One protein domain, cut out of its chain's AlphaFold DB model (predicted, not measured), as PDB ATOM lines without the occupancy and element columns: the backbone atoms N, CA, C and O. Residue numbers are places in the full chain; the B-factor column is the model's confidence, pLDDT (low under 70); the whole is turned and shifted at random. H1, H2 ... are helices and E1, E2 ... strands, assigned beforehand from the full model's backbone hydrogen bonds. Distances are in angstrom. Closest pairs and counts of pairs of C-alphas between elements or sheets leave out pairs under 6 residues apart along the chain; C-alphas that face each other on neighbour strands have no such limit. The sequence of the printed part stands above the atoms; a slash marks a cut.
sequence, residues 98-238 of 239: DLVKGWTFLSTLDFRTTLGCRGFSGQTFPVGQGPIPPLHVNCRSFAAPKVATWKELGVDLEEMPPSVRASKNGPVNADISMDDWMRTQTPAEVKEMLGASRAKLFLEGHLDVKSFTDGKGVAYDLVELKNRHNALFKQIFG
ATOM      1  N   ASP A  98      20.824 -26.141   6.413       91.19
ATOM      2  CA  ASP A  98      21.602 -26.339   7.636       91.19
ATOM      3  C   ASP A  98      22.851 -27.203   7.385       91.19
ATOM      4  O   ASP A  98      23.919 -26.880   7.911       91.19
ATOM      5  N   LEU A  99      22.757 -28.198   6.496       93.50
ATOM      6  CA  LEU A  99      23.844 -29.117   6.131       93.50
ATOM      7  C   LEU A  99      24.545 -28.758   4.814       93.50
ATOM      8  O   LEU A  99      25.734 -29.022   4.654       93.50
ATOM      9  N   VAL A 100      23.836 -28.159   3.857       95.00
ATOM     10  CA  VAL A 100      24.334 -27.863   2.509       95.00
ATOM     11  C   VAL A 100      24.542 -26.360   2.352       95.00
ATOM     12  O   VAL A 100      23.598 -25.577   2.325       95.00
ATOM     13  N   LYS A 101      25.804 -25.940   2.217       93.94
ATOM     14  CA  LYS A 101      26.202 -24.520   2.123       93.94
ATOM     15  C   LYS A 101      26.230 -23.984   0.694       93.94
ATOM     16  O   LYS A 101      26.485 -22.804   0.466       93.94
ATOM     17  N   GLY A 102      25.970 -24.846  -0.279       96.19
ATOM     18  CA  GLY A 102      25.957 -24.528  -1.697       96.19
ATOM     19  C   GLY A 102      26.066 -25.799  -2.519       96.19
ATOM     20  O   GLY A 102      25.898 -26.909  -2.017       96.19
ATOM     21  N   TRP A 103      26.402 -25.648  -3.789       96.25
ATOM     22  CA  TRP A 103      26.674 -26.776  -4.663       96.25
ATOM     23  C   TRP A 103      27.879 -26.486  -5.543       96.25
ATOM     24  O   TRP A 103      28.154 -25.340  -5.892       96.25
ATOM     25  N   THR A 104      28.604 -27.534  -5.900       95.25
ATOM     26  CA  THR A 104      29.749 -27.480  -6.800       95.25
ATOM     27  C   THR A 104      29.343 -28.060  -8.145       95.25
ATOM     28  O   THR A 104      28.828 -29.178  -8.234       95.25
ATOM     29  N   PHE A 105      29.579 -27.301  -9.212       95.69
ATOM     30  CA  PHE A 105      29.393 -27.780 -10.572       95.69
ATOM     31  C   PHE A 105      30.498 -28.782 -10.883       95.69
ATOM     32  O   PHE A 105      31.668 -28.417 -10.923       95.69
ATOM     33  N   LEU A 106      30.156 -30.047 -11.120       93.12
ATOM     34  CA  LEU A 106      31.125 -31.070 -11.503       93.12
ATOM     35  C   LEU A 106      30.820 -31.595 -12.896       93.12
ATOM     36  O   LEU A 106      29.678 -31.873 -13.249       93.12
ATOM     37  N   SER A 107      31.871 -31.770 -13.687       93.06
ATOM     38  CA  SER A 107      31.790 -32.407 -14.999       93.06
ATOM     39  C   SER A 107      32.424 -33.788 -14.981       93.06
ATOM     40  O   SER A 107      33.390 -34.028 -14.254       93.06
ATOM     41  N   THR A 108      31.911 -34.688 -15.824       91.44
ATOM     42  CA  THR A 108      32.578 -35.972 -16.070       91.44
ATOM     43  C   THR A 108      33.972 -35.728 -16.661       91.44
ATOM     44  O   THR A 108      34.145 -34.907 -17.568       91.44
ATOM     45  N   LEU A 109      34.973 -36.433 -16.134       92.44
ATOM     46  CA  LEU A 109      36.374 -36.337 -16.540       92.44
ATOM     47  C   LEU A 109      36.635 -37.180 -17.797       92.44
ATOM     48  O   LEU A 109      37.062 -38.334 -17.727       92.44
ATOM     49  N   ASP A 110      36.298 -36.615 -18.960       90.75
ATOM     50  CA  ASP A 110      36.449 -37.273 -20.257       90.75
ATOM     51  C   ASP A 110      36.530 -36.293 -21.444       90.75
ATOM     52  O   ASP A 110      36.483 -35.065 -21.312       90.75
ATOM     53  N   PHE A 111      36.654 -36.859 -22.647       92.06
ATOM     54  CA  PHE A 111      36.925 -36.101 -23.871       92.06
ATOM     55  C   PHE A 111      35.670 -35.480 -24.495       92.06
ATOM     56  O   PHE A 111      35.774 -34.560 -25.302       92.06
ATOM     57  N   ARG A 112      34.478 -35.925 -24.087       91.38
ATOM     58  CA  ARG A 112      33.179 -35.478 -24.614       91.38
ATOM     59  C   ARG A 112      32.545 -34.356 -23.799       91.38
ATOM     60  O   ARG A 112      31.585 -33.754 -24.271       91.38
ATOM     61  N   THR A 113      33.040 -34.079 -22.595       93.12
ATOM     62  CA  THR A 113      32.652 -32.881 -21.839       93.12
ATOM     63  C   THR A 113      32.951 -31.634 -22.675       93.12
ATOM     64  O   THR A 113      33.979 -31.560 -23.332       93.12
ATOM     65  N   THR A 114      32.049 -30.656 -22.720       94.06
ATOM     66  CA  THR A 114      32.252 -29.441 -23.528       94.06
ATOM     67  C   THR A 114      33.201 -28.466 -22.838       94.06
ATOM     68  O   THR A 114      33.358 -28.505 -21.620       94.06
ATOM     69  N   LEU A 115      33.817 -27.558 -23.602       95.50
ATOM     70  CA  LEU A 115      34.745 -26.565 -23.053       95.50
ATOM     71  C   LEU A 115      34.098 -25.701 -21.953       95.50
ATOM     72  O   LEU A 115      34.698 -25.539 -20.896       95.50
ATOM     73  N   GLY A 116      32.851 -25.254 -22.147       94.81
ATOM     74  CA  GLY A 116      32.071 -24.545 -21.120       94.81
ATOM     75  C   GLY A 116      31.890 -25.353 -19.836       94.81
ATOM     76  O   GLY A 116      32.188 -24.874 -18.747       94.81
ATOM     77  N   CYS A 117      31.483 -26.621 -19.950       95.62
ATOM     78  CA  CYS A 117      31.331 -27.498 -18.787       95.62
ATOM     79  C   CYS A 117      32.670 -27.803 -18.093       95.62
ATOM     80  O   CYS A 117      32.698 -27.976 -16.874       95.62
ATOM     81  N   ARG A 118      33.783 -27.873 -18.836       95.81
ATOM     82  CA  ARG A 118      35.123 -27.983 -18.238       95.81
ATOM     83  C   ARG A 118      35.481 -26.718 -17.462       95.81
ATOM     84  O   ARG A 118      35.931 -26.841 -16.333       95.81
ATOM     85  N   GLY A 119      35.206 -25.540 -18.026       95.38
ATOM     86  CA  GLY A 119      35.453 -24.250 -17.378       95.38
ATOM     87  C   GLY A 119      34.646 -24.039 -16.093       95.38
ATOM     88  O   GLY A 119      35.167 -23.477 -15.133       95.38
ATOM     89  N   PHE A 120      33.406 -24.536 -16.034       96.12
ATOM     90  CA  PHE A 120      32.587 -24.499 -14.813       96.12
ATOM     91  C   PHE A 120      32.952 -25.563 -13.772       96.12
ATOM     92  O   PHE A 120      32.592 -25.416 -12.606       96.12
ATOM     93  N   SER A 121      33.648 -26.635 -14.159       95.31
ATOM     94  CA  SER A 121      33.928 -27.751 -13.257       95.31
ATOM     95  C   SER A 121      34.778 -27.310 -12.061       95.31
ATOM     96  O   SER A 121      35.867 -26.778 -12.234       95.31
ATOM     97  N   GLY A 122      34.301 -27.585 -10.849       93.56
ATOM     98  CA  GLY A 122      34.928 -27.193  -9.585       93.56
ATOM     99  C   GLY A 122      34.444 -25.851  -9.027       93.56
ATOM    100  O   GLY A 122      34.752 -25.538  -7.881       93.56
ATOM    101  N   GLN A 123      33.662 -25.068  -9.777       94.75
ATOM    102  CA  GLN A 123      33.097 -23.818  -9.263       94.75
ATOM    103  C   GLN A 123      31.923 -24.094  -8.318       94.75
ATOM    104  O   GLN A 123      31.068 -24.936  -8.605       94.75
ATOM    105  N   THR A 124      31.873 -23.372  -7.198       95.69
ATOM    106  CA  THR A 124      30.782 -23.450  -6.219       95.69
ATOM    107  C   THR A 124      29.810 -22.290  -6.399       95.69
ATOM    108  O   THR A 124      30.225 -21.146  -6.572       95.69
ATOM    109  N   PHE A 125      28.520 -22.582  -6.273       96.50
ATOM    110  CA  PHE A 125      27.432 -21.616  -6.336       96.50
ATOM    111  C   PHE A 125      26.494 -21.777  -5.129       96.50
ATOM    112  O   PHE A 125      26.406 -22.867  -4.551       96.50
ATOM    113  N   PRO A 126      25.760 -20.720  -4.743       97.00
ATOM    114  CA  PRO A 126      24.628 -20.863  -3.834       97.00
ATOM    115  C   PRO A 126      23.571 -21.816  -4.409       97.00
ATOM    116  O   PRO A 126      23.411 -21.920  -5.628       97.00
ATOM    117  N   VAL A 127      22.825 -22.498  -3.536       95.38
ATOM    118  CA  VAL A 127      21.713 -23.369  -3.952       95.38
ATOM    119  C   VAL A 127      20.692 -22.570  -4.765       95.38
ATOM    120  O   VAL A 127      20.369 -21.430  -4.432       95.38
ATOM    121  N   GLY A 128      20.224 -23.151  -5.871       90.94
ATOM    122  CA  GLY A 128      19.298 -22.506  -6.805       90.94
ATOM    123  C   GLY A 128      19.924 -21.423  -7.693       90.94
ATOM    124  O   GLY A 128      19.226 -20.853  -8.530       90.94
ATOM    125  N   GLN A 129      21.223 -21.140  -7.552       93.88
ATOM    126  CA  GLN A 129      21.946 -20.155  -8.361       93.88
ATOM    127  C   GLN A 129      23.014 -20.820  -9.231       93.88
ATOM    128  O   GLN A 129      23.477 -21.919  -8.940       93.88
ATOM    129  N   GLY A 130      23.445 -20.118 -10.281       92.38
ATOM    130  CA  GLY A 130      24.476 -20.589 -11.203       92.38
ATOM    131  C   GLY A 130      23.937 -21.436 -12.366       92.38
ATOM    132  O   GLY A 130      22.724 -21.580 -12.544       92.38
ATOM    133  N   PRO A 131      24.835 -21.974 -13.209       93.12
ATOM    134  CA  PRO A 131      24.464 -22.711 -14.410       93.12
ATOM    135  C   PRO A 131      24.084 -24.159 -14.060       93.12
ATOM    136  O   PRO A 131      24.896 -25.069 -14.187       93.12
ATOM    137  N   ILE A 132      22.851 -24.392 -13.607       92.88
ATOM    138  CA  ILE A 132      22.373 -25.738 -13.240       92.88
ATOM    139  C   ILE A 132      22.299 -26.632 -14.501       92.88
ATOM    140  O   ILE A 132      21.607 -26.266 -15.458       92.88
ATOM    141  N   PRO A 133      22.991 -27.790 -14.549       92.94
ATOM    142  CA  PRO A 133      22.928 -28.694 -15.697       92.94
ATOM    143  C   PRO A 133      21.525 -29.299 -15.917       92.94
ATOM    144  O   PRO A 133      20.763 -29.447 -14.961       92.94
ATOM    145  N   PRO A 134      21.183 -29.714 -17.151       92.88
ATOM    146  CA  PRO A 134      22.017 -29.722 -18.347       92.88
ATOM    147  C   PRO A 134      22.096 -28.344 -19.020       92.88
ATOM    148  O   PRO A 134      21.089 -27.673 -19.239       92.88
ATOM    149  N   LEU A 135      23.308 -27.960 -19.436       91.88
ATOM    150  CA  LEU A 135      23.547 -26.712 -20.181       91.88
ATOM    151  C   LEU A 135      23.401 -26.869 -21.699       91.88
ATOM    152  O   LEU A 135      23.372 -25.892 -22.435       91.88
ATOM    153  N   HIS A 136      23.357 -28.107 -22.179       91.31
ATOM    154  CA  HIS A 136      23.231 -28.455 -23.588       91.31
ATOM    155  C   HIS A 136      22.780 -29.914 -23.719       91.31
ATOM    156  O   HIS A 136      22.853 -30.696 -22.766       91.31
ATOM    157  N   VAL A 137      22.382 -30.321 -24.924       89.06
ATOM    158  CA  VAL A 137      22.100 -31.733 -25.222       89.06
ATOM    159  C   VAL A 137      23.346 -32.575 -24.966       89.06
ATOM    160  O   VAL A 137      24.455 -32.175 -25.325       89.06
ATOM    161  N   ASN A 138      23.170 -33.753 -24.366       89.06
ATOM    162  CA  ASN A 138      24.267 -34.623 -23.922       89.06
ATOM    163  C   ASN A 138      25.191 -33.995 -22.869       89.06
ATOM    164  O   ASN A 138      26.352 -34.394 -22.777       89.06
ATOM    165  N   CYS A 139      24.715 -33.031 -22.074       92.25
ATOM    166  CA  CYS A 139      25.480 -32.555 -20.926       92.25
ATOM    167  C   CYS A 139      25.856 -33.724 -20.000       92.25
ATOM    168  O   CYS A 139      25.060 -34.636 -19.763       92.25
ATOM    169  N   ARG A 140      27.100 -33.708 -19.513       91.38
ATOM    170  CA  ARG A 140      27.693 -34.745 -18.649       91.38
ATOM    171  C   ARG A 140      28.118 -34.170 -17.298       91.38
ATOM    172  O   ARG A 140      29.053 -34.671 -16.671       91.38
ATOM    173  N   SER A 141      27.462 -33.086 -16.906       93.44
ATOM    174  CA  SER A 141      27.732 -32.348 -15.680       93.44
ATOM    175  C   SER A 141      26.596 -32.538 -14.688       93.44
ATOM    176  O   SER A 141      25.468 -32.858 -15.074       93.44
ATOM    177  N   PHE A 142      26.910 -32.378 -13.413       91.62
ATOM    178  CA  PHE A 142      25.988 -32.577 -12.309       91.62
ATOM    179  C   PHE A 142      26.291 -31.607 -11.164       91.62
ATOM    180  O   PHE A 142      27.418 -31.132 -11.008       91.62
ATOM    181  N   ALA A 143      25.266 -31.305 -10.376       93.12
ATOM    182  CA  ALA A 143      25.339 -30.448  -9.210       93.12
ATOM    183  C   ALA A 143      25.639 -31.284  -7.962       93.12
ATOM    184  O   ALA A 143      24.739 -31.903  -7.394       93.12
ATOM    185  N   ALA A 144      26.900 -31.315  -7.534       92.44
ATOM    186  CA  ALA A 144      27.298 -31.980  -6.295       92.44
ATOM    187  C   ALA A 144      27.056 -31.057  -5.090       92.44
ATOM    188  O   ALA A 144      27.267 -29.850  -5.218       92.44
ATOM    189  N   PRO A 145      26.644 -31.570  -3.919       93.81
ATOM    190  CA  PRO A 145      26.443 -30.722  -2.753       93.81
ATOM    191  C   PRO A 145      27.791 -30.239  -2.220       93.81
ATOM    192  O   PRO A 145      28.756 -31.001  -2.159       93.81
ATOM    193  N   LYS A 146      27.841 -28.985  -1.774       93.56
ATOM    194  CA  LYS A 146      28.892 -28.516  -0.873       93.56
ATOM    195  C   LYS A 146      28.361 -28.627   0.548       93.56
ATOM    196  O   LYS A 146      27.648 -27.741   1.021       93.56
ATOM    197  N   VAL A 147      28.659 -29.755   1.179       92.19
ATOM    198  CA  VAL A 147      28.271 -30.026   2.564       92.19
ATOM    199  C   VAL A 147      29.118 -29.203   3.532       92.19
ATOM    200  O   VAL A 147      30.259 -28.855   3.224       92.19
ATOM    201  N   ALA A 148      28.531 -28.867   4.674       91.81
ATOM    202  CA  ALA A 148      29.241 -28.286   5.799       91.81
ATOM    203  C   ALA A 148      30.290 -29.270   6.331       91.81
ATOM    204  O   ALA A 148      30.057 -30.478   6.373       91.81
ATOM    205  N   THR A 149      31.421 -28.727   6.754       91.12
ATOM    206  CA  THR A 149      32.463 -29.440   7.504       91.12
ATOM    207  C   THR A 149      31.968 -29.802   8.907       91.12
ATOM    208  O   THR A 149      31.092 -29.124   9.455       91.12
ATOM    209  N   TRP A 150      32.551 -30.823   9.538       92.00
ATOM    210  CA  TRP A 150      32.261 -31.166  10.938       92.00
ATOM    211  C   TRP A 150      32.473 -29.970  11.855       92.00
ATOM    212  O   TRP A 150      31.622 -29.663  12.690       92.00
ATOM    213  N   LYS A 151      33.546 -29.213  11.612       90.00
ATOM    214  CA  LYS A 151      33.842 -27.981  12.345       90.00
ATOM    215  C   LYS A 151      32.735 -26.931  12.214       90.00
ATOM    216  O   LYS A 151      32.376 -26.305  13.209       90.00
ATOM    217  N   GLU A 152      32.182 -26.727  11.016       89.62
ATOM    218  CA  GLU A 152      31.045 -25.814  10.795       89.62
ATOM    219  C   GLU A 152      29.759 -26.299  11.475       89.62
ATOM    220  O   GLU A 152      28.909 -25.484  11.826       89.62
ATOM    221  N   LEU A 153      29.631 -27.608  11.694       90.94
ATOM    222  CA  LEU A 153      28.547 -28.223  12.461       90.94
ATOM    223  C   LEU A 153      28.822 -28.255  13.977       90.94
ATOM    224  O   LEU A 153      27.989 -28.743  14.736       90.94
ATOM    225  N   GLY A 154      29.966 -27.733  14.436       91.81
ATOM    226  CA  GLY A 154      30.357 -27.743  15.849       91.81
ATOM    227  C   GLY A 154      30.801 -29.117  16.365       91.81
ATOM    228  O   GLY A 154      30.800 -29.346  17.573       91.81
ATOM    229  N   VAL A 155      31.162 -30.028  15.463       92.19
ATOM    230  CA  VAL A 155      31.626 -31.382  15.763       92.19
ATOM    231  C   VAL A 155      33.148 -31.431  15.624       92.19
ATOM    232  O   VAL A 155      33.694 -31.123  14.567       92.19
ATOM    233  N   ASP A 156      33.839 -31.823  16.695       91.88
ATOM    234  CA  ASP A 156      35.299 -31.968  16.715       91.88
ATOM    235  C   ASP A 156      35.705 -33.357  16.199       91.88
ATOM    236  O   ASP A 156      35.966 -34.285  16.965       91.88
ATOM    237  N   LEU A 157      35.650 -33.519  14.876       90.31
ATOM    238  CA  LEU A 157      36.068 -34.720  14.156       90.31
ATOM    239  C   LEU A 157      36.928 -34.340  12.952       90.31
ATOM    240  O   LEU A 157      36.760 -33.279  12.352       90.31
ATOM    241  N   GLU A 158      37.828 -35.244  12.573       87.69
ATOM    242  CA  GLU A 158      38.563 -35.131  11.317       87.69
ATOM    243  C   GLU A 158      37.606 -35.281  10.122       87.69
ATOM    244  O   GLU A 158      36.684 -36.104  10.138       87.69
ATOM    245  N   GLU A 159      37.808 -34.464   9.086       86.94
ATOM    246  CA  GLU A 159      36.987 -34.507   7.876       86.94
ATOM    247  C   GLU A 159      37.126 -35.844   7.150       86.94
ATOM    248  O   GLU A 159      38.191 -36.465   7.122       86.94
ATOM    249  N   MET A 160      36.036 -36.288   6.523       82.12
ATOM    250  CA  MET A 160      36.073 -37.525   5.753       82.12
ATOM    251  C   MET A 160      37.027 -37.380   4.560       82.12
ATOM    252  O   MET A 160      36.989 -36.355   3.869       82.12
ATOM    253  N   PRO A 161      37.845 -38.407   4.261       81.75
ATOM    254  CA  PRO A 161      38.677 -38.374   3.071       81.75
ATOM    255  C   PRO A 161      37.796 -38.260   1.817       81.75
ATOM    256  O   PRO A 161      36.674 -38.785   1.797       81.75
ATOM    257  N   PRO A 162      38.294 -37.613   0.748       79.94
ATOM    258  CA  PRO A 162      37.580 -37.535  -0.516       79.94
ATOM    259  C   PRO A 162      37.171 -38.927  -0.998       79.94
ATOM    260  O   PRO A 162      37.966 -39.869  -0.987       79.94
ATOM    261  N   SER A 163      35.928 -39.062  -1.459       81.69
ATOM    262  CA  SER A 163      35.488 -40.295  -2.108       81.69
ATOM    263  C   SER A 163      36.216 -40.491  -3.442       81.69
ATOM    264  O   SER A 163      36.994 -39.647  -3.885       81.69
ATOM    265  N   VAL A 164      35.925 -41.580  -4.146       82.56
ATOM    266  CA  VAL A 164      36.364 -41.755  -5.538       82.56
ATOM    267  C   VAL A 164      35.245 -41.392  -6.512       82.56
ATOM    268  O   VAL A 164      34.061 -41.506  -6.191       82.56
ATOM    269  N   ARG A 165      35.610 -40.972  -7.724       80.06
ATOM    270  CA  ARG A 165      34.697 -40.759  -8.852       80.06
ATOM    271  C   ARG A 165      35.235 -41.395 -10.125       80.06
ATOM    272  O   ARG A 165      36.441 -41.523 -10.311       80.06
ATOM    273  N   ALA A 166      34.331 -41.782 -11.020       75.75
ATOM    274  CA  ALA A 166      34.702 -42.380 -12.298       75.75
ATOM    275  C   ALA A 166      35.448 -41.378 -13.201       75.75
ATOM    276  O   ALA A 166      35.055 -40.215 -13.319       75.75
ATOM    277  N   SER A 167      36.492 -41.855 -13.877       85.12
ATOM    278  CA  SER A 167      37.265 -41.114 -14.876       85.12
ATOM    279  C   SER A 167      37.660 -42.031 -16.039       85.12
ATOM    280  O   SER A 167      37.447 -43.245 -15.987       85.12
ATOM    281  N   LYS A 168      38.209 -41.453 -17.117       83.00
ATOM    282  CA  LYS A 168      38.600 -42.169 -18.343       83.00
ATOM    283  C   LYS A 168      39.468 -43.404 -18.064       83.00
ATOM    284  O   LYS A 168      39.207 -44.459 -18.634       83.00
ATOM    285  N   ASN A 169      40.478 -43.266 -17.204       82.94
ATOM    286  CA  ASN A 169      41.497 -44.296 -16.962       82.94
ATOM    287  C   ASN A 169      41.234 -45.107 -15.677       82.94
ATOM    288  O   ASN A 169      42.146 -45.738 -15.153       82.94
ATOM    289  N   GLY A 170      40.000 -45.080 -15.163       82.50
ATOM    290  CA  GLY A 170      39.619 -45.688 -13.887       82.50
ATOM    291  C   GLY A 170      39.167 -44.652 -12.852       82.50
ATOM    292  O   GLY A 170      39.075 -43.466 -13.170       82.50
ATOM    293  N   PRO A 171      38.816 -45.076 -11.629       83.81
ATOM    294  CA  PRO A 171      38.421 -44.161 -10.562       83.81
ATOM    295  C   PRO A 171      39.572 -43.237 -10.135       83.81
ATOM    296  O   PRO A 171      40.717 -43.667 -10.042       83.81
ATOM    297  N   VAL A 172      39.255 -41.977  -9.850       86.75
ATOM    298  CA  VAL A 172      40.167 -40.959  -9.296       86.75
ATOM    299  C   VAL A 172      39.539 -40.343  -8.050       86.75
ATOM    300  O   VAL A 172      38.332 -40.491  -7.852       86.75
ATOM    301  N   ASN A 173      40.309 -39.629  -7.225       86.38
ATOM    302  CA  ASN A 173      39.731 -38.915  -6.085       86.38
ATOM    303  C   ASN A 173      38.655 -37.920  -6.552       86.38
ATOM    304  O   ASN A 173      38.747 -37.319  -7.625       86.38
ATOM    305  N   ALA A 174      37.598 -37.766  -5.763       82.25
ATOM    306  CA  ALA A 174      36.460 -36.921  -6.094       82.25
ATOM    307  C   ALA A 174      36.805 -35.426  -6.084       82.25
ATOM    308  O   ALA A 174      36.146 -34.655  -6.781       82.25
ATOM    309  N   ASP A 175      37.850 -35.047  -5.350       84.44
ATOM    310  CA  ASP A 175      38.346 -33.682  -5.189       84.44
ATOM    311  C   ASP A 175      39.341 -33.242  -6.277       84.44
ATOM    312  O   ASP A 175      39.601 -32.044  -6.388       84.44
ATOM    313  N   ILE A 176      39.852 -34.156  -7.119       90.62
ATOM    314  CA  ILE A 176      40.752 -33.781  -8.222       90.62
ATOM    315  C   ILE A 176      40.075 -32.737  -9.112       90.62
ATOM    316  O   ILE A 176      38.939 -32.932  -9.561       90.62
ATOM    317  N   SER A 177      40.759 -31.634  -9.405       93.69
ATOM    318  CA  SER A 177      40.200 -30.605 -10.279       93.69
ATOM    319  C   SER A 177      40.169 -31.070 -11.743       93.69
ATOM    320  O   SER A 177      40.828 -32.037 -12.137       93.69
ATOM    321  N   MET A 178      39.372 -30.391 -12.576       94.69
ATOM    322  CA  MET A 178      39.377 -30.641 -14.024       94.69
ATOM    323  C   MET A 178      40.757 -30.351 -14.618       94.69
ATOM    324  O   MET A 178      41.245 -31.137 -15.426       94.69
ATOM    325  N   ASP A 179      41.382 -29.248 -14.204       96.00
ATOM    326  CA  ASP A 179      42.695 -28.837 -14.691       96.00
ATOM    327  C   ASP A 179      43.772 -29.856 -14.293       96.00
ATOM    328  O   ASP A 179      44.513 -30.325 -15.156       96.00
ATOM    329  N   ASP A 180      43.801 -30.299 -13.033       95.31
ATOM    330  CA  ASP A 180      44.765 -31.306 -12.567       95.31
ATOM    331  C   ASP A 180      44.589 -32.627 -13.309       95.31
ATOM    332  O   ASP A 180      45.555 -33.180 -13.836       95.31
ATOM    333  N   TRP A 181      43.347 -33.105 -13.439       95.19
ATOM    334  CA  TRP A 181      43.065 -34.314 -14.208       95.19
ATOM    335  C   TRP A 181      43.480 -34.179 -15.680       95.19
ATOM    336  O   TRP A 181      44.023 -35.120 -16.263       95.19
ATOM    337  N   MET A 182      43.252 -33.022 -16.304       95.81
ATOM    338  CA  MET A 182      43.672 -32.786 -17.685       95.81
ATOM    339  C   MET A 182      45.195 -32.766 -17.826       95.81
ATOM    340  O   MET A 182      45.708 -33.236 -18.840       95.81
ATOM    341  N   ARG A 183      45.923 -32.287 -16.813       95.19
ATOM    342  CA  ARG A 183      47.395 -32.302 -16.781       95.19
ATOM    343  C   ARG A 183      47.985 -33.700 -16.609       95.19
ATOM    344  O   ARG A 183      49.135 -33.896 -16.988       95.19
ATOM    345  N   THR A 184      47.220 -34.679 -16.122       93.75
ATOM    346  CA  THR A 184      47.665 -36.084 -16.116       93.75
ATOM    347  C   THR A 184      47.492 -36.780 -17.470       93.75
ATOM    348  O   THR A 184      47.908 -37.927 -17.611       93.75
ATOM    349  N   GLN A 185      46.828 -36.151 -18.448       95.00
ATOM    350  CA  GLN A 185      46.638 -36.734 -19.781       95.00
ATOM    351  C   GLN A 185      47.849 -36.462 -20.679       95.00
ATOM    352  O   GLN A 185      48.626 -35.533 -20.454       95.00
ATOM    353  N   THR A 186      48.001 -37.248 -21.744       96.25
ATOM    354  CA  THR A 186      49.069 -37.010 -22.724       96.25
ATOM    355  C   THR A 186      48.833 -35.702 -23.497       96.25
ATOM    356  O   THR A 186      47.683 -35.300 -23.707       96.25
ATOM    357  N   PRO A 187      49.885 -35.043 -24.022       96.75
ATOM    358  CA  PRO A 187      49.719 -33.818 -24.811       96.75
ATOM    359  C   PRO A 187      48.782 -33.974 -26.021       96.75
ATOM    360  O   PRO A 187      48.057 -33.043 -26.374       96.75
ATOM    361  N   ALA A 188      48.762 -35.158 -26.645       96.81
ATOM    362  CA  ALA A 188      47.868 -35.465 -27.760       96.81
ATOM    363  C   ALA A 188      46.393 -35.485 -27.330       96.81
ATOM    364  O   ALA A 188      45.540 -34.930 -28.020       96.81
ATOM    365  N   GLU A 189      46.103 -36.058 -26.165       95.81
ATOM    366  CA  GLU A 189      44.757 -36.110 -25.595       95.81
ATOM    367  C   GLU A 189      44.273 -34.728 -25.148       95.81
ATOM    368  O   GLU A 189      43.133 -34.346 -25.412       95.81
ATOM    369  N   VAL A 190      45.145 -33.922 -24.536       96.81
ATOM    370  CA  VAL A 190      44.815 -32.528 -24.197       96.81
ATOM    371  C   VAL A 190      44.516 -31.718 -25.460       96.81
ATOM    372  O   VAL A 190      43.559 -30.941 -25.490       96.81
ATOM    373  N   LYS A 191      45.280 -31.939 -26.536       96.88
ATOM    374  CA  LYS A 191      45.025 -31.341 -27.852       96.88
ATOM    375  C   LYS A 191      43.701 -31.794 -28.463       96.88
ATOM    376  O   LYS A 191      43.028 -30.965 -29.068       96.88
ATOM    377  N   GLU A 192      43.308 -33.054 -28.302       95.06
ATOM    378  CA  GLU A 192      41.987 -33.542 -28.724       95.06
ATOM    379  C   GLU A 192      40.861 -32.822 -27.964       95.06
ATOM    380  O   GLU A 192      39.876 -32.396 -28.564       95.06
ATOM    381  N   MET A 193      41.030 -32.616 -26.654       94.44
ATOM    382  CA  MET A 193      40.022 -31.973 -25.804       94.44
ATOM    383  C   MET A 193      39.878 -30.462 -26.027       94.44
ATOM    384  O   MET A 193      38.763 -29.940 -25.949       94.44
ATOM    385  N   LEU A 194      40.988 -29.747 -26.239       95.50
ATOM    386  CA  LEU A 194      41.025 -28.276 -26.260       95.50
ATOM    387  C   LEU A 194      41.278 -27.671 -27.651       95.50
ATOM    388  O   LEU A 194      41.039 -26.477 -27.867       95.50
ATOM    389  N   GLY A 195      41.766 -28.469 -28.597       95.06
ATOM    390  CA  GLY A 195      42.368 -27.988 -29.836       95.06
ATOM    391  C   GLY A 195      43.806 -27.496 -29.633       95.06
ATOM    392  O   GLY A 195      44.275 -27.295 -28.514       95.06
ATOM    393  N   ALA A 196      44.524 -27.283 -30.742       95.44
ATOM    394  CA  ALA A 196      45.968 -27.026 -30.736       95.44
ATOM    395  C   ALA A 196      46.384 -25.810 -29.888       95.44
ATOM    396  O   ALA A 196      47.204 -25.946 -28.981       95.44
ATOM    397  N   SER A 197      45.814 -24.633 -30.153       95.25
ATOM    398  CA  SER A 197      46.251 -23.395 -29.498       95.25
ATOM    399  C   SER A 197      45.910 -23.372 -28.007       95.25
ATOM    400  O   SER A 197      46.758 -23.025 -27.191       95.25
ATOM    401  N   ARG A 198      44.694 -23.790 -27.629       96.56
ATOM    402  CA  ARG A 198      44.286 -23.844 -26.216       96.56
ATOM    403  C   ARG A 198      45.052 -24.910 -25.441       96.56
ATOM    404  O   ARG A 198      45.410 -24.656 -24.302       96.56
ATOM    405  N   ALA A 199      45.371 -26.052 -26.054       97.31
ATOM    406  CA  ALA A 199      46.227 -27.052 -25.417       97.31
ATOM    407  C   ALA A 199      47.632 -26.509 -25.135       97.31
ATOM    408  O   ALA A 199      48.159 -26.739 -24.053       97.31
ATOM    409  N   LYS A 200      48.210 -25.734 -26.063       96.69
ATOM    410  CA  LYS A 200      49.514 -25.092 -25.848       96.69
ATOM    411  C   LYS A 200      49.464 -24.073 -24.705       96.69
ATOM    412  O   LYS A 200      50.282 -24.125 -23.795       96.69
ATOM    413  N   LEU A 201      48.449 -23.208 -24.701       96.94
ATOM    414  CA  LEU A 201      48.197 -22.258 -23.609       96.94
ATOM    415  C   LEU A 201      47.968 -22.949 -22.258       96.94
ATOM    416  O   LEU A 201      48.401 -22.448 -21.227       96.94
ATOM    417  N   PHE A 202      47.283 -24.091 -22.261       97.62
ATOM    418  CA  PHE A 202      47.005 -24.868 -21.061       97.62
ATOM    419  C   PHE A 202      48.275 -25.524 -20.511       97.62
ATOM    420  O   PHE A 202      48.573 -25.381 -19.329       97.62
ATOM    421  N   LEU A 203      49.030 -26.231 -21.357       96.75
ATOM    422  CA  LEU A 203      50.198 -27.019 -20.952       96.75
ATOM    423  C   LEU A 203      51.436 -26.155 -20.691       96.75
ATOM    424  O   LEU A 203      52.044 -26.292 -19.636       96.75
ATOM    425  N   GLU A 204      51.796 -25.277 -21.628       95.88
ATOM    426  CA  GLU A 204      53.007 -24.444 -21.548       95.88
ATOM    427  C   GLU A 204      52.728 -23.103 -20.869       95.88
ATOM    428  O   GLU A 204      53.566 -22.569 -20.150       95.88
ATOM    429  N   GLY A 205      51.540 -22.544 -21.104       93.69
ATOM    430  CA  GLY A 205      51.147 -21.257 -20.536       93.69
ATOM    431  C   GLY A 205      50.514 -21.337 -19.158       93.69
ATOM    432  O   GLY A 205      50.158 -20.297 -18.609       93.69
ATOM    433  N   HIS A 206      50.343 -22.551 -18.629       94.88
ATOM    434  CA  HIS A 206      49.726 -22.821 -17.332       94.88
ATOM    435  C   HIS A 206      48.361 -22.141 -17.135       94.88
ATOM    436  O   HIS A 206      47.961 -21.877 -16.005       94.88
ATOM    437  N   LEU A 207      47.622 -21.869 -18.219       96.44
ATOM    438  CA  LEU A 207      46.251 -21.381 -18.103       96.44
ATOM    439  C   LEU A 207      45.327 -22.511 -17.654       96.44
ATOM    440  O   LEU A 207      45.450 -23.638 -18.131       96.44
ATOM    441  N   ASP A 208      44.373 -22.177 -16.792       96.06
ATOM    442  CA  ASP A 208      43.257 -23.053 -16.434       96.06
ATOM    443  C   ASP A 208      42.182 -23.021 -17.521       96.06
ATOM    444  O   ASP A 208      41.970 -21.989 -18.173       96.06
ATOM    445  N   VAL A 209      41.426 -24.109 -17.667       95.50
ATOM    446  CA  VAL A 209      40.393 -24.250 -18.701       95.50
ATOM    447  C   VAL A 209      39.297 -23.190 -18.583       95.50
ATOM    448  O   VAL A 209      38.786 -22.731 -19.606       95.50
ATOM    449  N   LYS A 210      38.982 -22.728 -17.364       95.06
ATOM    450  CA  LYS A 210      38.036 -21.619 -17.132       95.06
ATOM    451  C   LYS A 210      38.429 -20.328 -17.861       95.06
ATOM    452  O   LYS A 210      37.560 -19.533 -18.197       95.06
ATOM    453  N   SER A 211      39.718 -20.131 -18.145       95.69
ATOM    454  CA  SER A 211      40.235 -18.947 -18.850       95.69
ATOM    455  C   SER A 211      39.861 -18.944 -20.334       95.69
ATOM    456  O   SER A 211      39.957 -17.915 -20.998       95.69
ATOM    457  N   PHE A 212      39.429 -20.089 -20.873       96.62
ATOM    458  CA  PHE A 212      39.041 -20.228 -22.275       96.62
ATOM    459  C   PHE A 212      37.575 -19.917 -22.548       96.62
ATOM    460  O   PHE A 212      37.152 -19.990 -23.704       96.62
ATOM    461  N   THR A 213      36.804 -19.591 -21.513       95.19
ATOM    462  CA  THR A 213      35.373 -19.325 -21.614       95.19
ATOM    463  C   THR A 213      34.989 -18.055 -20.873       95.19
ATOM    464  O   THR A 213      35.653 -17.651 -19.919       95.19
ATOM    465  N   ASP A 214      33.896 -17.429 -21.288       91.50
ATOM    466  CA  ASP A 214      33.278 -16.344 -20.535       91.50
ATOM    467  C   ASP A 214      32.502 -16.845 -19.304       91.50
ATOM    468  O   ASP A 214      32.415 -18.046 -19.033       91.50
ATOM    469  N   GLY A 215      31.912 -15.914 -18.547       87.25
ATOM    470  CA  GLY A 215      31.099 -16.241 -17.368       87.25
ATOM    471  C   GLY A 215      29.819 -17.031 -17.675       87.25
ATOM    472  O   GLY A 215      29.161 -17.503 -16.752       87.25
ATOM    473  N   LYS A 216      29.458 -17.189 -18.955       87.38
ATOM    474  CA  LYS A 216      28.332 -18.001 -19.436       87.38
ATOM    475  C   LYS A 216      28.793 -19.352 -20.000       87.38
ATOM    476  O   LYS A 216      27.955 -20.157 -20.398       87.38
ATOM    477  N   GLY A 217      30.099 -19.630 -20.007       88.62
ATOM    478  CA  GLY A 217      30.680 -20.855 -20.554       88.62
ATOM    479  C   GLY A 217      30.836 -20.838 -22.079       88.62
ATOM    480  O   GLY A 217      31.101 -21.888 -22.670       88.62
ATOM    481  N   VAL A 218      30.675 -19.677 -22.723       91.62
ATOM    482  CA  VAL A 218      30.915 -19.498 -24.161       91.62
ATOM    483  C   VAL A 218      32.417 -19.432 -24.395       91.62
ATOM    484  O   VAL A 218      33.126 -18.695 -23.718       91.62
ATOM    485  N   ALA A 219      32.917 -20.229 -25.337       94.19
ATOM    486  CA  ALA A 219      34.341 -20.283 -25.642       94.19
ATOM    487  C   ALA A 219      34.816 -18.989 -26.312       94.19
ATOM    488  O   ALA A 219      34.266 -18.611 -27.344       94.19
ATOM    489  N   TYR A 220      35.882 -18.387 -25.787       95.56
ATOM    490  CA  TYR A 220      36.560 -17.285 -26.467       95.56
ATOM    491  C   TYR A 220      37.226 -17.780 -27.740       95.56
ATOM    492  O   TYR A 220      37.854 -18.846 -27.726       95.56
ATOM    493  N   ASP A 221      37.152 -17.013 -28.818       94.62
ATOM    494  CA  ASP A 221      37.937 -17.285 -30.016       94.62
ATOM    495  C   ASP A 221      39.441 -16.998 -29.795       94.62
ATOM    496  O   ASP A 221      39.889 -16.572 -28.727       94.62
ATOM    497  N   LEU A 222      40.274 -17.296 -30.798       92.19
ATOM    498  CA  LEU A 222      41.725 -17.107 -30.665       92.19
ATOM    499  C   LEU A 222      42.141 -15.631 -30.615       92.19
ATOM    500  O   LEU A 222      43.174 -15.326 -30.020       92.19
ATOM    501  N   VAL A 223      41.367 -14.733 -31.226       94.12
ATOM    502  CA  VAL A 223      41.634 -13.290 -31.220       94.12
ATOM    503  C   VAL A 223      41.350 -12.734 -29.831       94.12
ATOM    504  O   VAL A 223      42.191 -12.048 -29.252       94.12
ATOM    505  N   GLU A 224      40.212 -13.098 -29.248       95.62
ATOM    506  CA  GLU A 224      39.836 -12.754 -27.882       95.62
ATOM    507  C   GLU A 224      40.857 -13.283 -26.872       95.62
ATOM    508  O   GLU A 224      41.301 -12.536 -25.999       95.62
ATOM    509  N   LEU A 225      41.293 -14.539 -27.015       94.94
ATOM    510  CA  LEU A 225      42.333 -15.108 -26.156       94.94
ATOM    511  C   LEU A 225      43.670 -14.378 -26.310       94.94
ATOM    512  O   LEU A 225      44.316 -14.094 -25.299       94.94
ATOM    513  N   LYS A 226      44.070 -14.021 -27.538       94.00
ATOM    514  CA  LYS A 226      45.291 -13.237 -27.785       94.00
ATOM    515  C   LYS A 226      45.209 -11.856 -27.141       94.00
ATOM    516  O   LYS A 226      46.195 -11.389 -26.579       94.00
ATOM    517  N   ASN A 227      44.047 -11.212 -27.192       95.00
ATOM    518  CA  ASN A 227      43.844  -9.904 -26.578       95.00
ATOM    519  C   ASN A 227      43.879  -9.991 -25.047       95.00
ATOM    520  O   ASN A 227      44.527  -9.170 -24.402       95.00
ATOM    521  N   ARG A 228      43.249 -11.018 -24.465       94.19
ATOM    522  CA  ARG A 228      43.223 -11.252 -23.009       94.19
ATOM    523  C   ARG A 228      44.581 -11.657 -22.440       94.19
ATOM    524  O   ARG A 228      44.910 -11.274 -21.323       94.19
ATOM    525  N   HIS A 229      45.373 -12.407 -23.203       93.56
ATOM    526  CA  HIS A 229      46.643 -12.981 -22.756       93.56
ATOM    527  C   HIS A 229      47.811 -12.574 -23.666       93.56
ATOM    528  O   HIS A 229      48.638 -13.408 -24.029       93.56
ATOM    529  N   ASN A 230      47.902 -11.293 -24.043       93.00
ATOM    530  CA  ASN A 230      48.837 -10.820 -25.077       93.00
ATOM    531  C   ASN A 230      50.302 -11.203 -24.824       93.00
ATOM    532  O   ASN A 230      50.962 -11.729 -25.719       93.00
ATOM    533  N   ALA A 231      50.802 -10.971 -23.606       92.81
ATOM    534  CA  ALA A 231      52.181 -11.296 -23.245       92.81
ATOM    535  C   ALA A 231      52.461 -12.804 -23.358       92.81
ATOM    536  O   ALA A 231      53.466 -13.212 -23.936       92.81
ATOM    537  N   LEU A 232      51.523 -13.627 -22.883       93.19
ATOM    538  CA  LEU A 232      51.624 -15.082 -22.938       93.19
ATOM    539  C   LEU A 232      51.556 -15.601 -24.380       93.19
ATOM    540  O   LEU A 232      52.307 -16.496 -24.757       93.19
ATOM    541  N   PHE A 233      50.699 -15.009 -25.215       93.38
ATOM    542  CA  PHE A 233      50.627 -15.349 -26.634       93.38
ATOM    543  C   PHE A 233      51.936 -15.043 -27.365       93.38
ATOM    544  O   PHE A 233      52.401 -15.879 -28.137       93.38
ATOM    545  N   LYS A 234      52.563 -13.895 -27.082       92.75
ATOM    546  CA  LYS A 234      53.886 -13.557 -27.629       92.75
ATOM    547  C   LYS A 234      54.951 -14.552 -27.181       92.75
ATOM    548  O   LYS A 234      55.727 -15.013 -28.008       92.75
ATOM    549  N   GLN A 235      54.952 -14.921 -25.902       93.19
ATOM    550  CA  GLN A 235      55.898 -15.891 -25.346       93.19
ATOM    551  C   GLN A 235      55.755 -17.280 -25.987       93.19
ATOM    552  O   GLN A 235      56.750 -17.905 -26.338       93.19
ATOM    553  N   ILE A 236      54.523 -17.768 -26.143       93.19
ATOM    554  CA  ILE A 236      54.244 -19.147 -26.562       93.19
ATOM    555  C   ILE A 236      54.218 -19.300 -28.086       93.19
ATOM    556  O   ILE A 236      54.619 -20.340 -28.614       93.19
ATOM    557  N   PHE A 237      53.718 -18.301 -28.816       92.81
ATOM    558  CA  PHE A 237      53.510 -18.381 -30.267       92.81
ATOM    559  C   PHE A 237      54.429 -17.460 -31.078       92.81
ATOM    560  O   PHE A 237      54.441 -17.577 -32.299       92.81
ATOM    561  N   GLY A 238      55.195 -16.565 -30.445       85.12
ATOM    562  CA  GLY A 238      56.106 -15.649 -31.142       85.12
ATOM    563  C   GLY A 238      55.411 -14.555 -31.965       85.12
ATOM    564  O   GLY A 238      56.035 -13.992 -32.860       85.12
TER     565      GLY A 238
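This is residues 98 to 238 of the 239 residues of an uncharacterized protein of Spirochaetes bacterium GWB1_59_5 (UniProt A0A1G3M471). An elongated model with a long two-stranded ribbon, E1 and E2, toward one end and a cluster of short helices, H3 to H7, toward the other; H1 sits where the two parts meet, next to the ends of the strands at Ser 107 and Ser 141. A small hairpin, E3 and E4, lies off to one side and leads into H2, and long loops, residues 121 to 140 and 148 to 163, join the strands to the rest. The printed part has 141 residues with seven named helices and four named strands, in the order E1 H1 E2 E3 E4 H2 H3 H4 H5 H6 H7. Each sheet has two antiparallel strands, E1 - E2 and E3 - E4; the class is mixed, helices and strands, with 70 residues, under half, in named elements. The whole is only just compact, close to loose, with a radius of gyration of the C-alphas of 16.9 A and spans of 55 by 32 by 31 A.

E1, residues 100 to 107, begins with C-alpha 100 at (24.334, -27.863, 2.509) and is 19.6 A long. H1, residues 115 to 120, is 8.8 A long. E2, residues 141 to 147, is 18.4 A long. E3, residues 164 to 167, is 9.4 A long, and E4, residues 170 to 173, is 10.3 A long. H2, residues 178 to 183, is 8.6 A long and begins with C-alpha 178 at (39.377, -30.641, -14.024). H3, residues 187 to 194, is 10.4 A long, and H4, residues 196 to 203, is 10.7 A long. H5, residues 209 to 212, is 5.5 A long. H6, residues 222 to 228, is 9.8 A long, and H7, residues 230 to 237, is 10.3 A long and ends with C-alpha 237 at (53.510, -18.381, -30.267).

E1 and E2 are antiparallel neighbours, with 152 degrees between their directions; N 104 and O 144 are 2.8 A apart and N 142 and O 106 are 2.8 A apart, within hydrogen-bond range. Residues 103 to 104 of E1 also pair, antiparallel, with residues 124 to 125. The closest C-alphas of E1 and H1 are those of Ser 107 and Cys 117, 6.2 A apart. H1 touches H5, with the C-alphas of Gly 119 and Lys 210 closest at 3.7 A. H1 and H2 are close but not clearly touching, with the C-alphas of Arg 118 and Met 178 closest at 6.6 A. The hairpin E3 and E4 is antiparallel at 136 degrees, and N 165 and O 172 are 2.8 A apart, within hydrogen-bond range; both strands are apart from E1. H2 and H3 are close but not clearly touching, at a shallow tilt of 28 degrees, opposite ways, with the C-alphas of Met 182 and Val 190 closest at 6.6 A. H3 and H4 touch, with the C-alphas of Lys 191 and Ala 199 closest at 5.1 A, at a steep tilt of 68 degrees, only just short of about perpendicular, opposite ways. H4 and H7 touch, about perpendicular at 74 degrees, with the C-alphas of Leu 201 and Ile 236 closest at 7.4 A. H6 and H7 are close but not clearly touching, at a steep tilt of 46 degrees, opposite ways, with the C-alphas of Lys 226 and Phe 233 closest at 5.9 A. In H1, H2, H3, H4, H6 and H7 every O i to N i+4 pair is within hydrogen-bond range; H5 is too short for such a pair.

The two C-alphas farthest apart are those of Val 155 and Gly 238, at 55.2 A. The links from H1 to E2 and from E2 to E3 are long, with 20 and 16 residues. The printed part has no cut. Its mean pLDDT is 92.4, and no printed residue is under 70.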